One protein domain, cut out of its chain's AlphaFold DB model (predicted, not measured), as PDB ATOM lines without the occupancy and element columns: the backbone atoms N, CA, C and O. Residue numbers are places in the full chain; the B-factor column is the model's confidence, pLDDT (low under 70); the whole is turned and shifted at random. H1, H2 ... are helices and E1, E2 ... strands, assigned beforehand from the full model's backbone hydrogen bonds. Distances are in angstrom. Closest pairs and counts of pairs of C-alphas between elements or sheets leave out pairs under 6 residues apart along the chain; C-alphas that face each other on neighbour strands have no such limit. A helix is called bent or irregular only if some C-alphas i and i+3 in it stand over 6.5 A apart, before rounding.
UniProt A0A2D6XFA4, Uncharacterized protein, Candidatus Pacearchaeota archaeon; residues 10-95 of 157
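AT A GLANCE: This is residues 10 to 95 of the 157 residues of an uncharacterized protein of Candidatus Pacearchaeota archaeon (UniProt A0A2D6XFA4). A small, strongly twisted sheet of three strands has two helices, H1 and H2, side by side over one face and running opposite ways. The hairpin E2 and E3 reaches away from the helices at its turn, and a long stretch with no named element, residues 10 to 23, leads into the edge strand E1. The printed part has 86 residues, with E1, H1, E2, E3 and H2 in that order, mixed helices and strands; the sheet's order is E1, E3, E2, antiparallel. It is compact, with a radius of gyration of the C-alphas of 12.7 A and spans of 32 by 31 by 19 A.

IN THESE COORDINATES: E1, residues 24 to 30, measures 17.8 A and begins at C-alpha 24 (144.519, -62.361, 370.163). E3, residues 63 to 70, measures 23.1 A, and E2, residues 52 to 59, 21.6 A. H1, residues 35 to 51, measures 24.0 A; it has a kink of 41 degrees near residue 45 and is irregular, with C-alphas 47 and 50 9.2 A apart. H2, residues 75 to 90, measures 23.1 A and ends at C-alpha 90 (126.033, -52.845, 374.190).

HOW THE PARTS SIT: E3 is the inner strand; N 26 and O 68 of E1 and E3 are 2.9 A apart, and N 55 and O 67 of E2 and E3 2.9 A, within hydrogen-bond range. E1, H1 and E2 form a split strand-helix-strand unit, two strands running the same way with E3 between them, its crossover right-handed. H1 and H2 make two layers with the sheet, helices on one face, at heights of 8.6 A and 10.1 A over the sheet. H1 touches H2 with residues 44 to 51 alone, closest at the C-alphas of Gly 51 and Ala 77, 5.0 A, at a shallow tilt of 21 degrees. Every O i to N i+4 pair is within range in H2, and 11 of 13 in H1.

THE WHOLE: The C-alphas farthest apart, Trp 60 and Glu 76, are 34.7 A apart. The printed part has no cut, and its four links between named elements are tight. Residues 10 to 21 have pLDDT under 70.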
ATOM      1  N   ASP A  10     143.367 -67.413 372.486       58.47
ATOM      2  CA  ASP A  10     144.679 -67.646 371.892       58.47
ATOM      3  C   ASP A  10     144.526 -68.398 370.557       58.47
ATOM      4  O   ASP A  10     143.837 -69.426 370.455       58.47
ATOM      5  N   SER A  11     145.140 -67.852 369.508       61.34
ATOM      6  CA  SER A  11     144.948 -68.335 368.140       61.34
ATOM      7  C   SER A  11     145.656 -69.670 367.859       61.34
ATOM      8  O   SER A  11     145.332 -70.334 366.869       61.34
ATOM      9  N   SER A  12     146.549 -70.136 368.746       60.00
ATOM     10  CA  SER A  12     147.307 -71.390 368.580       60.00
ATOM     11  C   SER A  12     146.430 -72.624 368.379       60.00
ATOM     12  O   SER A  12     146.831 -73.576 367.711       60.00
ATOM     13  N   SER A  13     145.220 -72.611 368.942       62.56
ATOM     14  CA  SER A  13     144.275 -73.724 368.837       62.56
ATOM     15  C   SER A  13     143.579 -73.809 367.473       62.56
ATOM     16  O   SER A  13     143.099 -74.879 367.093       62.56
ATOM     17  N   TYR A  14     143.558 -72.704 366.724       62.97
ATOM     18  CA  TYR A  14     142.829 -72.571 365.463       62.97
ATOM     19  C   TYR A  14     143.755 -72.511 364.247       62.97
ATOM     20  O   TYR A  14     143.349 -72.880 363.141       62.97
ATOM     21  N   LEU A  15     144.999 -72.071 364.438       65.00
ATOM     22  CA  LEU A  15     145.920 -71.769 363.352       65.00
ATOM     23  C   LEU A  15     147.026 -72.814 363.227       65.00
ATOM     24  O   LEU A  15     147.674 -73.207 364.192       65.00
ATOM     25  N   ARG A  16     147.269 -73.254 361.987       62.56
ATOM     26  CA  ARG A  16     148.431 -74.094 361.657       62.56
ATOM     27  C   ARG A  16     149.727 -73.292 361.575       62.56
ATOM     28  O   ARG A  16     150.796 -73.872 361.743       62.56
ATOM     29  N   ASP A  17     149.629 -71.999 361.278       65.88
ATOM     30  CA  ASP A  17     150.764 -71.085 361.313       65.88
ATOM     31  C   ASP A  17     151.028 -70.668 362.762       65.88
ATOM     32  O   ASP A  17     150.240 -69.957 363.384       65.88
ATOM     33  N   THR A  18     152.142 -71.144 363.308       65.25
ATOM     34  CA  THR A  18     152.515 -70.889 364.698       65.25
ATOM     35  C   THR A  18     153.205 -69.545 364.901       65.25
ATOM     36  O   THR A  18     153.387 -69.142 366.049       65.25
ATOM     37  N   SER A  19     153.565 -68.824 363.829       67.62
ATOM     38  CA  SER A  19     154.221 -67.513 363.939       67.62
ATOM     39  C   SER A  19     153.346 -66.480 364.653       67.62
ATOM     40  O   SER A  19     153.868 -65.605 365.340       67.62
ATOM     41  N   LYS A  20     152.020 -66.645 364.568       69.31
ATOM     42  CA  LYS A  20     151.006 -65.772 365.178       69.31
ATOM     43  C   LYS A  20     150.146 -66.466 366.220       69.31
ATOM     44  O   LYS A  20     149.172 -65.888 366.674       69.31
ATOM     45  N   ALA A  21     150.533 -67.666 366.647       68.12
ATOM     46  CA  ALA A  21     149.795 -68.467 367.625       68.12
ATOM     47  C   ALA A  21     149.471 -67.723 368.938       68.12
ATOM     48  O   ALA A  21     148.509 -68.081 369.596       68.12
ATOM     49  N   HIS A  22     150.252 -66.697 369.290       75.75
ATOM     50  CA  HIS A  22     150.088 -65.874 370.492       75.75
ATOM     51  C   HIS A  22     149.238 -64.610 370.271       75.75
ATOM     52  O   HIS A  22     149.020 -63.852 371.212       75.75
ATOM     53  N   TRP A  23     148.804 -64.337 369.035       87.62
ATOM     54  CA  TRP A  23     147.952 -63.189 368.731       87.62
ATOM     55  C   TRP A  23     146.523 -63.432 369.208       87.62
ATOM     56  O   TRP A  23     146.039 -64.570 369.218       87.62
ATOM     57  N   LEU A  24     145.858 -62.345 369.587       89.06
ATOM     58  CA  LEU A  24     144.519 -62.361 370.163       89.06
ATOM     59  C   LEU A  24     143.467 -62.351 369.050       89.06
ATOM     60  O   LEU A  24     143.547 -61.528 368.142       89.06
ATOM     61  N   VAL A  25     142.475 -63.242 369.110       90.94
ATOM     62  CA  VAL A  25     141.358 -63.252 368.149       90.94
ATOM     63  C   VAL A  25     140.283 -62.257 368.588       90.94
ATOM     64  O   VAL A  25     139.617 -62.511 369.588       90.94
ATOM     65  N   LEU A  26     140.080 -61.176 367.830       93.00
ATOM     66  CA  LEU A  26     139.031 -60.181 368.096       93.00
ATOM     67  C   LEU A  26     137.694 -60.562 367.457       93.00
ATOM     68  O   LEU A  26     136.663 -60.580 368.122       93.00
ATOM     69  N   TYR A  27     137.707 -60.865 366.160       95.06
ATOM     70  CA  TYR A  27     136.489 -61.129 365.398       95.06
ATOM     71  C   TYR A  27     136.727 -62.198 364.340       95.06
ATOM     72  O   TYR A  27     137.865 -62.455 363.937       95.06
ATOM     73  N   THR A  28     135.658 -62.847 363.887       94.38
ATOM     74  CA  THR A  28     135.749 -63.894 362.866       94.38
ATOM     75  C   THR A  28     134.635 -63.769 361.854       94.38
ATOM     76  O   THR A  28     133.489 -63.542 362.235       94.38
ATOM     77  N   GLN A  29     134.952 -64.036 360.594       95.56
ATOM     78  CA  GLN A  29     133.964 -64.199 359.538       95.56
ATOM     79  C   GLN A  29     134.244 -65.460 358.719       95.56
ATOM     80  O   GLN A  29     135.310 -66.074 358.816       95.56
ATOM     81  N   ASN A  30     133.260 -65.896 357.947       95.12
ATOM     82  CA  ASN A  30     133.384 -67.026 357.037       95.12
ATOM     83  C   ASN A  30     132.495 -66.814 355.803       95.12
ATOM     84  O   ASN A  30     131.801 -65.808 355.692       95.12
ATOM     85  N   ARG A  31     132.496 -67.780 354.876       93.81
ATOM     86  CA  ARG A  31     131.672 -67.739 353.653       93.81
ATOM     87  C   ARG A  31     130.192 -67.434 353.911       93.81
ATOM     88  O   ARG A  31     129.579 -66.758 353.096       93.81
ATOM     89  N   ASP A  32     129.637 -67.969 354.995       93.12
ATOM     90  CA  ASP A  32     128.212 -67.904 355.324       93.12
ATOM     91  C   ASP A  32     127.900 -66.772 356.327       93.12
ATOM     92  O   ASP A  32     126.810 -66.737 356.895       93.12
ATOM     93  N   SER A  33     128.858 -65.873 356.593       94.88
ATOM     94  CA  SER A  33     128.635 -64.685 357.421       94.88
ATOM     95  C   SER A  33     127.634 -63.735 356.765       94.88
ATOM     96  O   SER A  33     127.727 -63.458 355.567       94.88
ATOM     97  N   ASP A  34     126.713 -63.221 357.579       94.00
ATOM     98  CA  ASP A  34     125.747 -62.206 357.172       94.00
ATOM     99  C   ASP A  34     126.412 -60.845 356.900       94.00
ATOM    100  O   ASP A  34     127.584 -60.604 357.214       94.00
ATOM    101  N   VAL A  35     125.638 -59.946 356.294       95.69
ATOM    102  CA  VAL A  35     126.063 -58.588 355.942       95.69
ATOM    103  C   VAL A  35     126.580 -57.796 357.141       95.69
ATOM    104  O   VAL A  35     127.605 -57.125 357.032       95.69
ATOM    105  N   LEU A  36     125.941 -57.939 358.306       95.88
ATOM    106  CA  LEU A  36     126.345 -57.258 359.535       95.88
ATOM    107  C   LEU A  36     127.723 -57.729 359.999       95.88
ATOM    108  O   LEU A  36     128.597 -56.916 360.288       95.88
ATOM    109  N   THR A  37     127.944 -59.043 360.037       96.75
ATOM    110  CA  THR A  37     129.229 -59.621 360.438       96.75
ATOM    111  C   THR A  37     130.346 -59.152 359.513       96.75
ATOM    112  O   THR A  37     131.410 -58.778 360.005       96.75
ATOM    113  N   ARG A  38     130.108 -59.134 358.193       96.44
ATOM    114  CA  ARG A  38     131.097 -58.664 357.208       96.44
ATOM    115  C   ARG A  38     131.391 -57.170 357.356       96.44
ATOM    116  O   ARG A  38     132.556 -56.789 357.401       96.44
ATOM    117  N   SER A  39     130.351 -56.347 357.508       97.25
ATOM    118  CA  SER A  39     130.489 -54.898 357.701       97.25
ATOM    119  C   SER A  39     131.258 -54.571 358.987       97.25
ATOM    120  O   SER A  39     132.233 -53.820 358.961       97.25
ATOM    121  N   ASN A  40     130.908 -55.215 360.104       97.88
ATOM    122  CA  ASN A  40     131.621 -55.052 361.370       97.88
ATOM    123  C   ASN A  40     133.093 -55.475 361.262       97.88
ATOM    124  O   ASN A  40     133.964 -54.799 361.811       97.88
ATOM    125  N   TYR A  41     133.371 -56.582 360.563       97.31
ATOM    126  CA  TYR A  41     134.734 -57.059 360.332       97.31
ATOM    127  C   TYR A  41     135.571 -56.005 359.594       97.31
ATOM    128  O   TYR A  41     136.683 -55.700 360.027       97.31
ATOM    129  N   GLU A  42     135.032 -55.428 358.518       97.00
ATOM    130  CA  GLU A  42     135.702 -54.388 357.732       97.00
ATOM    131  C   GLU A  42     135.970 -53.134 358.570       97.00
ATOM    132  O   GLU A  42     137.117 -52.699 358.654       97.00
ATOM    133  N   VAL A  43     134.962 -52.617 359.282       97.81
ATOM    134  CA  VAL A  43     135.100 -51.417 360.128       97.81
ATOM    135  C   VAL A  43     136.163 -51.605 361.215       97.81
ATOM    136  O   VAL A  43     137.021 -50.741 361.401       97.81
ATOM    137  N   MET A  44     136.151 -52.743 361.919       97.19
ATOM    138  CA  MET A  44     137.167 -53.028 362.938       97.19
ATOM    139  C   MET A  44     138.561 -53.179 362.326       97.19
ATOM    140  O   MET A  44     139.537 -52.693 362.899       97.19
ATOM    141  N   SER A  45     138.672 -53.833 361.166       96.31
ATOM    142  CA  SER A  45     139.956 -53.984 360.479       96.31
ATOM    143  C   SER A  45     140.521 -52.637 360.018       96.31
ATOM    144  O   SER A  45     141.731 -52.427 360.115       96.31
ATOM    145  N   GLU A  46     139.673 -51.727 359.532       96.25
ATOM    146  CA  GLU A  46     140.067 -50.372 359.138       96.25
ATOM    147  C   GLU A  46     140.525 -49.537 360.344       96.25
ATOM    148  O   GLU A  46     141.560 -48.871 360.270       96.25
ATOM    149  N   ASP A  47     139.802 -49.594 361.468       96.19
ATOM    150  CA  ASP A  47     140.150 -48.834 362.678       96.19
ATOM    151  C   ASP A  47     141.453 -49.325 363.336       96.19
ATOM    152  O   ASP A  47     142.261 -48.522 363.821       96.19
ATOM    153  N   LEU A  48     141.688 -50.640 363.351       94.69
ATOM    154  CA  LEU A  48     142.904 -51.223 363.926       94.69
ATOM    155  C   LEU A  48     144.136 -51.028 363.033       94.69
ATOM    156  O   LEU A  48     145.249 -50.920 363.556       94.69
ATOM    157  N   GLY A  49     143.956 -50.940 361.712       93.75
ATOM    158  CA  GLY A  49     145.038 -50.707 360.756       93.75
ATOM    159  C   GLY A  49     146.172 -51.729 360.892       93.75
ATOM    160  O   GLY A  49     145.933 -52.929 360.958       93.75
ATOM    161  N   GLU A  50     147.422 -51.258 360.971       91.12
ATOM    162  CA  GLU A  50     148.612 -52.123 361.104       91.12
ATOM    163  C   GLU A  50     148.692 -52.881 362.446       91.12
ATOM    164  O   GLU A  50     149.494 -53.805 362.583       91.12
ATOM    165  N   GLY A  51     147.867 -52.511 363.434       89.62
ATOM    166  CA  GLY A  51     147.778 -53.193 364.727       89.62
ATOM    167  C   GLY A  51     147.000 -54.515 364.681       89.62
ATOM    168  O   GLY A  51     147.011 -55.273 365.659       89.62
ATOM    169  N   ALA A  52     146.336 -54.802 363.557       91.50
ATOM    170  CA  ALA A  52     145.613 -56.041 363.329       91.50
ATOM    171  C   ALA A  52     145.983 -56.697 361.996       91.50
ATOM    172  O   ALA A  52     146.491 -56.066 361.071       91.50
ATOM    173  N   GLU A  53     145.715 -57.994 361.899       93.31
ATOM    174  CA  GLU A  53     145.918 -58.749 360.674       93.31
ATOM    175  C   GLU A  53     144.814 -59.782 360.456       93.31
ATOM    176  O   GLU A  53     144.430 -60.520 361.368       93.31
ATOM    177  N   SER A  54     144.344 -59.867 359.214       92.94
ATOM    178  CA  SER A  54     143.408 -60.890 358.763       92.94
ATOM    179  C   SER A  54     144.150 -62.161 358.374       92.94
ATOM    180  O   SER A  54     145.024 -62.156 357.506       92.94
ATOM    181  N   LEU A  55     143.785 -63.280 358.995       91.56
ATOM    182  CA  LEU A  55     144.333 -64.585 358.652       91.56
ATOM    183  C   LEU A  55     143.215 -65.556 358.291       91.56
ATOM    184  O   LEU A  55     142.342 -65.852 359.103       91.56
ATOM    185  N   SER A  56     143.284 -66.099 357.076       90.88
ATOM    186  CA  SER A  56     142.325 -67.082 356.568       90.88
ATOM    187  C   SER A  56     142.836 -68.513 356.741       90.88
ATOM    188  O   SER A  56     143.962 -68.846 356.364       90.88
ATOM    189  N   ALA A  57     141.996 -69.383 357.294       87.75
ATOM    190  CA  ALA A  57     142.253 -70.809 357.437       87.75
ATOM    191  C   ALA A  57     141.155 -71.621 356.743       87.75
ATOM    192  O   ALA A  57     139.964 -71.388 356.949       87.75
ATOM    193  N   SER A  58     141.542 -72.625 355.950       89.31
ATOM    194  CA  SER A  58     140.572 -73.525 355.320       89.31
ATOM    195  C   SER A  58     139.763 -74.290 356.369       89.31
ATOM    196  O   SER A  58     140.323 -74.864 357.305       89.31
ATOM    197  N   HIS A  59     138.450 -74.363 356.171       85.31
ATOM    198  CA  HIS A  59     137.526 -75.045 357.067       85.31
ATOM    199  C   HIS A  59     136.556 -75.921 356.269       85.31
ATOM    200  O   HIS A  59     136.006 -75.503 355.253       85.31
ATOM    201  N   TRP A  60     136.338 -77.160 356.711       86.81
ATOM    202  CA  TRP A  60     135.613 -78.159 355.915       86.81
ATOM    203  C   TRP A  60     134.131 -77.815 355.696       86.81
ATOM    204  O   TRP A  60     133.574 -78.187 354.670       86.81
ATOM    205  N   ALA A  61     133.497 -77.117 356.643       86.00
ATOM    206  CA  ALA A  61     132.060 -76.837 356.588       86.00
ATOM    207  C   ALA A  61     131.725 -75.584 355.757       86.00
ATOM    208  O   ALA A  61     130.792 -75.586 354.954       86.00
ATOM    209  N   CYS A  62     132.518 -74.527 355.916       87.88
ATOM    210  CA  CYS A  62     132.266 -73.204 355.334       87.88
ATOM    211  C   CYS A  62     133.330 -72.786 354.303       87.88
ATOM    212  O   CYS A  62     133.346 -71.652 353.841       87.88
ATOM    213  N   GLY A  63     134.230 -73.691 353.912       90.56
ATOM    214  CA  GLY A  63     135.341 -73.416 352.997       90.56
ATOM    215  C   GLY A  63     136.519 -72.738 353.693       90.56
ATOM    216  O   GLY A  63     137.639 -73.251 353.641       90.56
ATOM    217  N   TRP A  64     136.269 -71.633 354.393       92.62
ATOM    218  CA  TRP A  64     137.282 -70.868 355.116       92.62
ATOM    219  C   TRP A  64     136.698 -70.169 356.349       92.62
ATOM    220  O   TRP A  64     135.500 -69.906 356.411       92.62
ATOM    221  N   ILE A  65     137.558 -69.890 357.328       92.38
ATOM    222  CA  ILE A  65     137.306 -68.966 358.439       92.38
ATOM    223  C   ILE A  65     138.425 -67.936 358.413       92.38
ATOM    224  O   ILE A  65     139.597 -68.304 358.329       92.38
ATOM    225  N   GLU A  66     138.059 -66.667 358.480       94.56
ATOM    226  CA  GLU A  66     138.992 -65.559 358.582       94.56
ATOM    227  C   GLU A  66     138.930 -64.977 359.987       94.56
ATOM    228  O   GLU A  66     137.854 -64.701 360.522       94.56
ATOM    229  N   TYR A  67     140.102 -64.830 360.589       92.56
ATOM    230  CA  TYR A  67     140.288 -64.325 361.938       92.56
ATOM    231  C   TYR A  67     140.885 -62.927 361.845       92.56
ATOM    232  O   TYR A  67     141.904 -62.750 361.182       92.56
ATOM    233  N   LEU A  68     140.264 -61.949 362.501       94.62
ATOM    234  CA  LEU A  68     140.873 -60.648 362.754       94.62
ATOM    235  C   LEU A  68     141.718 -60.772 364.023       94.62
ATOM    236  O   LEU A  68     141.181 -60.932 365.125       94.62
ATOM    237  N   LEU A  69     143.034 -60.783 363.848       93.44
ATOM    238  CA  LEU A  69     144.005 -60.993 364.913       93.44
ATOM    239  C   LEU A  69     144.611 -59.664 365.347       93.44
ATOM    240  O   LEU A  69     144.962 -58.852 364.501       93.44
ATOM    241  N   VAL A  70     144.805 -59.480 366.647       93.19
ATOM    242  CA  VAL A  70     145.426 -58.286 367.233       93.19
ATOM    243  C   VAL A  70     146.751 -58.666 367.877       93.19
ATOM    244  O   VAL A  70     146.839 -59.670 368.595       93.19
ATOM    245  N   ASN A  71     147.788 -57.868 367.620       89.94
ATOM    246  CA  ASN A  71     149.104 -58.088 368.207       89.94
ATOM    247  C   ASN A  71     149.084 -57.742 369.710       89.94
ATOM    248  O   ASN A  71     148.902 -56.573 370.049       89.94
ATOM    249  N   PRO A  72     149.329 -58.695 370.629       89.19
ATOM    250  CA  PRO A  72     149.322 -58.421 372.066       89.19
ATOM    251  C   PRO A  72     150.456 -57.488 372.516       89.19
ATOM    252  O   PRO A  72     150.373 -56.906 373.596       89.19
ATOM    253  N   GLU A  73     151.525 -57.352 371.725       90.06
ATOM    254  CA  GLU A  73     152.620 -56.417 372.015       90.06
ATOM    255  C   GLU A  73     152.266 -54.968 371.642       90.06
ATOM    256  O   GLU A  73     152.893 -54.032 372.145       90.06
ATOM    257  N   ASP A  74     151.244 -54.767 370.804       93.19
ATOM    258  CA  ASP A  74     150.719 -53.448 370.461       93.19
ATOM    259  C   ASP A  74     149.617 -53.044 371.448       93.19
ATOM    260  O   ASP A  74     148.429 -53.322 371.280       93.19
ATOM    261  N   SER A  75     150.025 -52.344 372.507       92.31
ATOM    262  CA  SER A  75     149.104 -51.894 373.554       92.31
ATOM    263  C   SER A  75     147.986 -50.970 373.055       92.31
ATOM    264  O   SER A  75     146.939 -50.895 373.697       92.31
ATOM    265  N   GLU A  76     148.191 -50.246 371.947       94.56
ATOM    266  CA  GLU A  76     147.150 -49.377 371.397       94.56
ATOM    267  C   GLU A  76     146.092 -50.206 370.668       94.56
ATOM    268  O   GLU A  76     144.899 -50.016 370.915       94.56
ATOM    269  N   ALA A  77     146.526 -51.163 369.844       93.81
ATOM    270  CA  ALA A  77     145.637 -52.083 369.144       93.81
ATOM    271  C   ALA A  77     144.825 -52.947 370.122       93.81
ATOM    272  O   ALA A  77     143.614 -53.081 369.965       93.81
ATOM    273  N   VAL A  78     145.459 -53.452 371.189       94.00
ATOM    274  CA  VAL A  78     144.766 -54.207 372.249       94.00
ATOM    275  C   VAL A  78     143.689 -53.356 372.917       94.00
ATOM    276  O   VAL A  78     142.559 -53.811 373.075       94.00
ATOM    277  N   ARG A  79     143.994 -52.100 373.264       94.88
ATOM    278  CA  ARG A  79     143.003 -51.204 373.876       94.88
ATOM    279  C   ARG A  79     141.821 -50.942 372.938       94.88
ATOM    280  O   ARG A  79     140.682 -50.964 373.390       94.88
ATOM    281  N   LYS A  80     142.076 -50.704 371.645       95.50
ATOM    282  CA  LYS A  80     141.010 -50.540 370.641       95.50
ATOM    283  C   LYS A  80     140.144 -51.796 370.530       95.50
ATOM    284  O   LYS A  80     138.925 -51.690 370.492       95.50
ATOM    285  N   ALA A  81     140.759 -52.977 370.531       94.25
ATOM    286  CA  ALA A  81     140.055 -54.254 370.492       94.25
ATOM    287  C   ALA A  81     139.138 -54.455 371.715       94.25
ATOM    288  O   ALA A  81     137.987 -54.852 371.559       94.25
ATOM    289  N   GLU A  82     139.616 -54.127 372.921       94.25
ATOM    290  CA  GLU A  82     138.807 -54.152 374.151       94.25
ATOM    291  C   GLU A  82     137.655 -53.130 374.117       94.25
ATOM    292  O   GLU A  82     136.558 -53.400 374.616       94.25
ATOM    293  N   ASP A  83     137.894 -51.947 373.544       95.75
ATOM    294  CA  ASP A  83     136.859 -50.927 373.373       95.75
ATOM    295  C   ASP A  83     135.773 -51.406 372.389       95.75
ATOM    296  O   ASP A  83     134.586 -51.242 372.680       95.75
ATOM    297  N   TRP A  84     136.155 -52.068 371.289       95.62
ATOM    298  CA  TRP A  84     135.217 -52.687 370.344       95.62
ATOM    299  C   TRP A  84     134.415 -53.825 370.967       95.62
ATOM    300  O   TRP A  84     133.198 -53.857 370.809       95.62
ATOM    301  N   GLU A  85     135.054 -54.723 371.722       93.81
ATOM    302  CA  GLU A  85     134.350 -55.794 372.440       93.81
ATOM    303  C   GLU A  85     133.273 -55.214 373.371       93.81
ATOM    304  O   GLU A  85     132.128 -55.673 373.388       93.81
ATOM    305  N   ARG A  86     133.616 -54.150 374.111       94.81
ATOM    306  CA  ARG A  86     132.674 -53.477 375.010       94.81
ATOM    307  C   ARG A  86     131.555 -52.763 374.255       94.81
ATOM    308  O   ARG A  86     130.418 -52.805 374.713       94.81
ATOM    309  N   ALA A  87     131.871 -52.101 373.143       94.75
ATOM    310  CA  ALA A  87     130.884 -51.417 372.317       94.75
ATOM    311  C   ALA A  87     129.885 -52.414 371.712       94.75
ATOM    312  O   ALA A  87     128.680 -52.225 371.860       94.75
ATOM    313  N   LEU A  88     130.375 -53.518 371.140       94.62
ATOM    314  CA  LEU A  88     129.550 -54.560 370.520       94.62
ATOM    315  C   LEU A  88     128.676 -55.324 371.520       94.62
ATOM    316  O   LEU A  88     127.606 -55.814 371.156       94.62
ATOM    317  N   ALA A  89     129.103 -55.412 372.781       93.12
ATOM    318  CA  ALA A  89     128.283 -55.974 373.849       93.12
ATOM    319  C   ALA A  89     127.054 -55.106 374.182       93.12
ATOM    320  O   ALA A  89     126.043 -55.645 374.635       93.12
ATOM    321  N   ASP A  90     127.140 -53.788 373.980       96.19
ATOM    322  CA  ASP A  90     126.033 -52.845 374.190       96.19
ATOM    323  C   ASP A  90     125.178 -52.679 372.923       96.19
ATOM    324  O   ASP A  90     123.948 -52.720 372.990       96.19
ATOM    325  N   TYR A  91     125.822 -52.553 371.757       96.25
ATOM    326  CA  TYR A  91     125.169 -52.375 370.462       96.25
ATOM    327  C   TYR A  91     125.915 -53.130 369.347       96.25
ATOM    328  O   TYR A  91     127.082 -52.842 369.100       96.25
ATOM    329  N   PRO A  92     125.271 -54.078 368.639       95.50
ATOM    330  CA  PRO A  92     125.964 -55.046 367.782       95.50
ATOM    331  C   PRO A  92     126.427 -54.498 366.421       95.50
ATOM    332  O   PRO A  92     126.898 -55.280 365.598       95.50
ATOM    333  N   VAL A  93     126.278 -53.200 366.151       97.50
ATOM    334  CA  VAL A  93     126.656 -52.571 364.876       97.50
ATOM    335  C   VAL A  93     127.820 -51.618 365.126       97.50
ATOM    336  O   VAL A  93     127.716 -50.729 365.971       97.50
ATOM    337  N   CYS A  94     128.926 -51.796 364.400       96.94
ATOM    338  CA  CYS A  94     130.097 -50.925 364.533       96.94
ATOM    339  C   CYS A  94     129.835 -49.517 363.976       96.94
ATOM    340  O   CYS A  94     130.237 -48.525 364.582       96.94
ATOM    341  N   ASP A  95     129.180 -49.438 362.816       97.75
ATOM    342  CA  ASP A  95     128.842 -48.194 362.124       97.75
ATOM    343  C   ASP A  95     127.539 -48.392 361.332       97.75
ATOM    344  O   ASP A  95     127.488 -49.175 360.382       97.75
TER     345      ASP A  95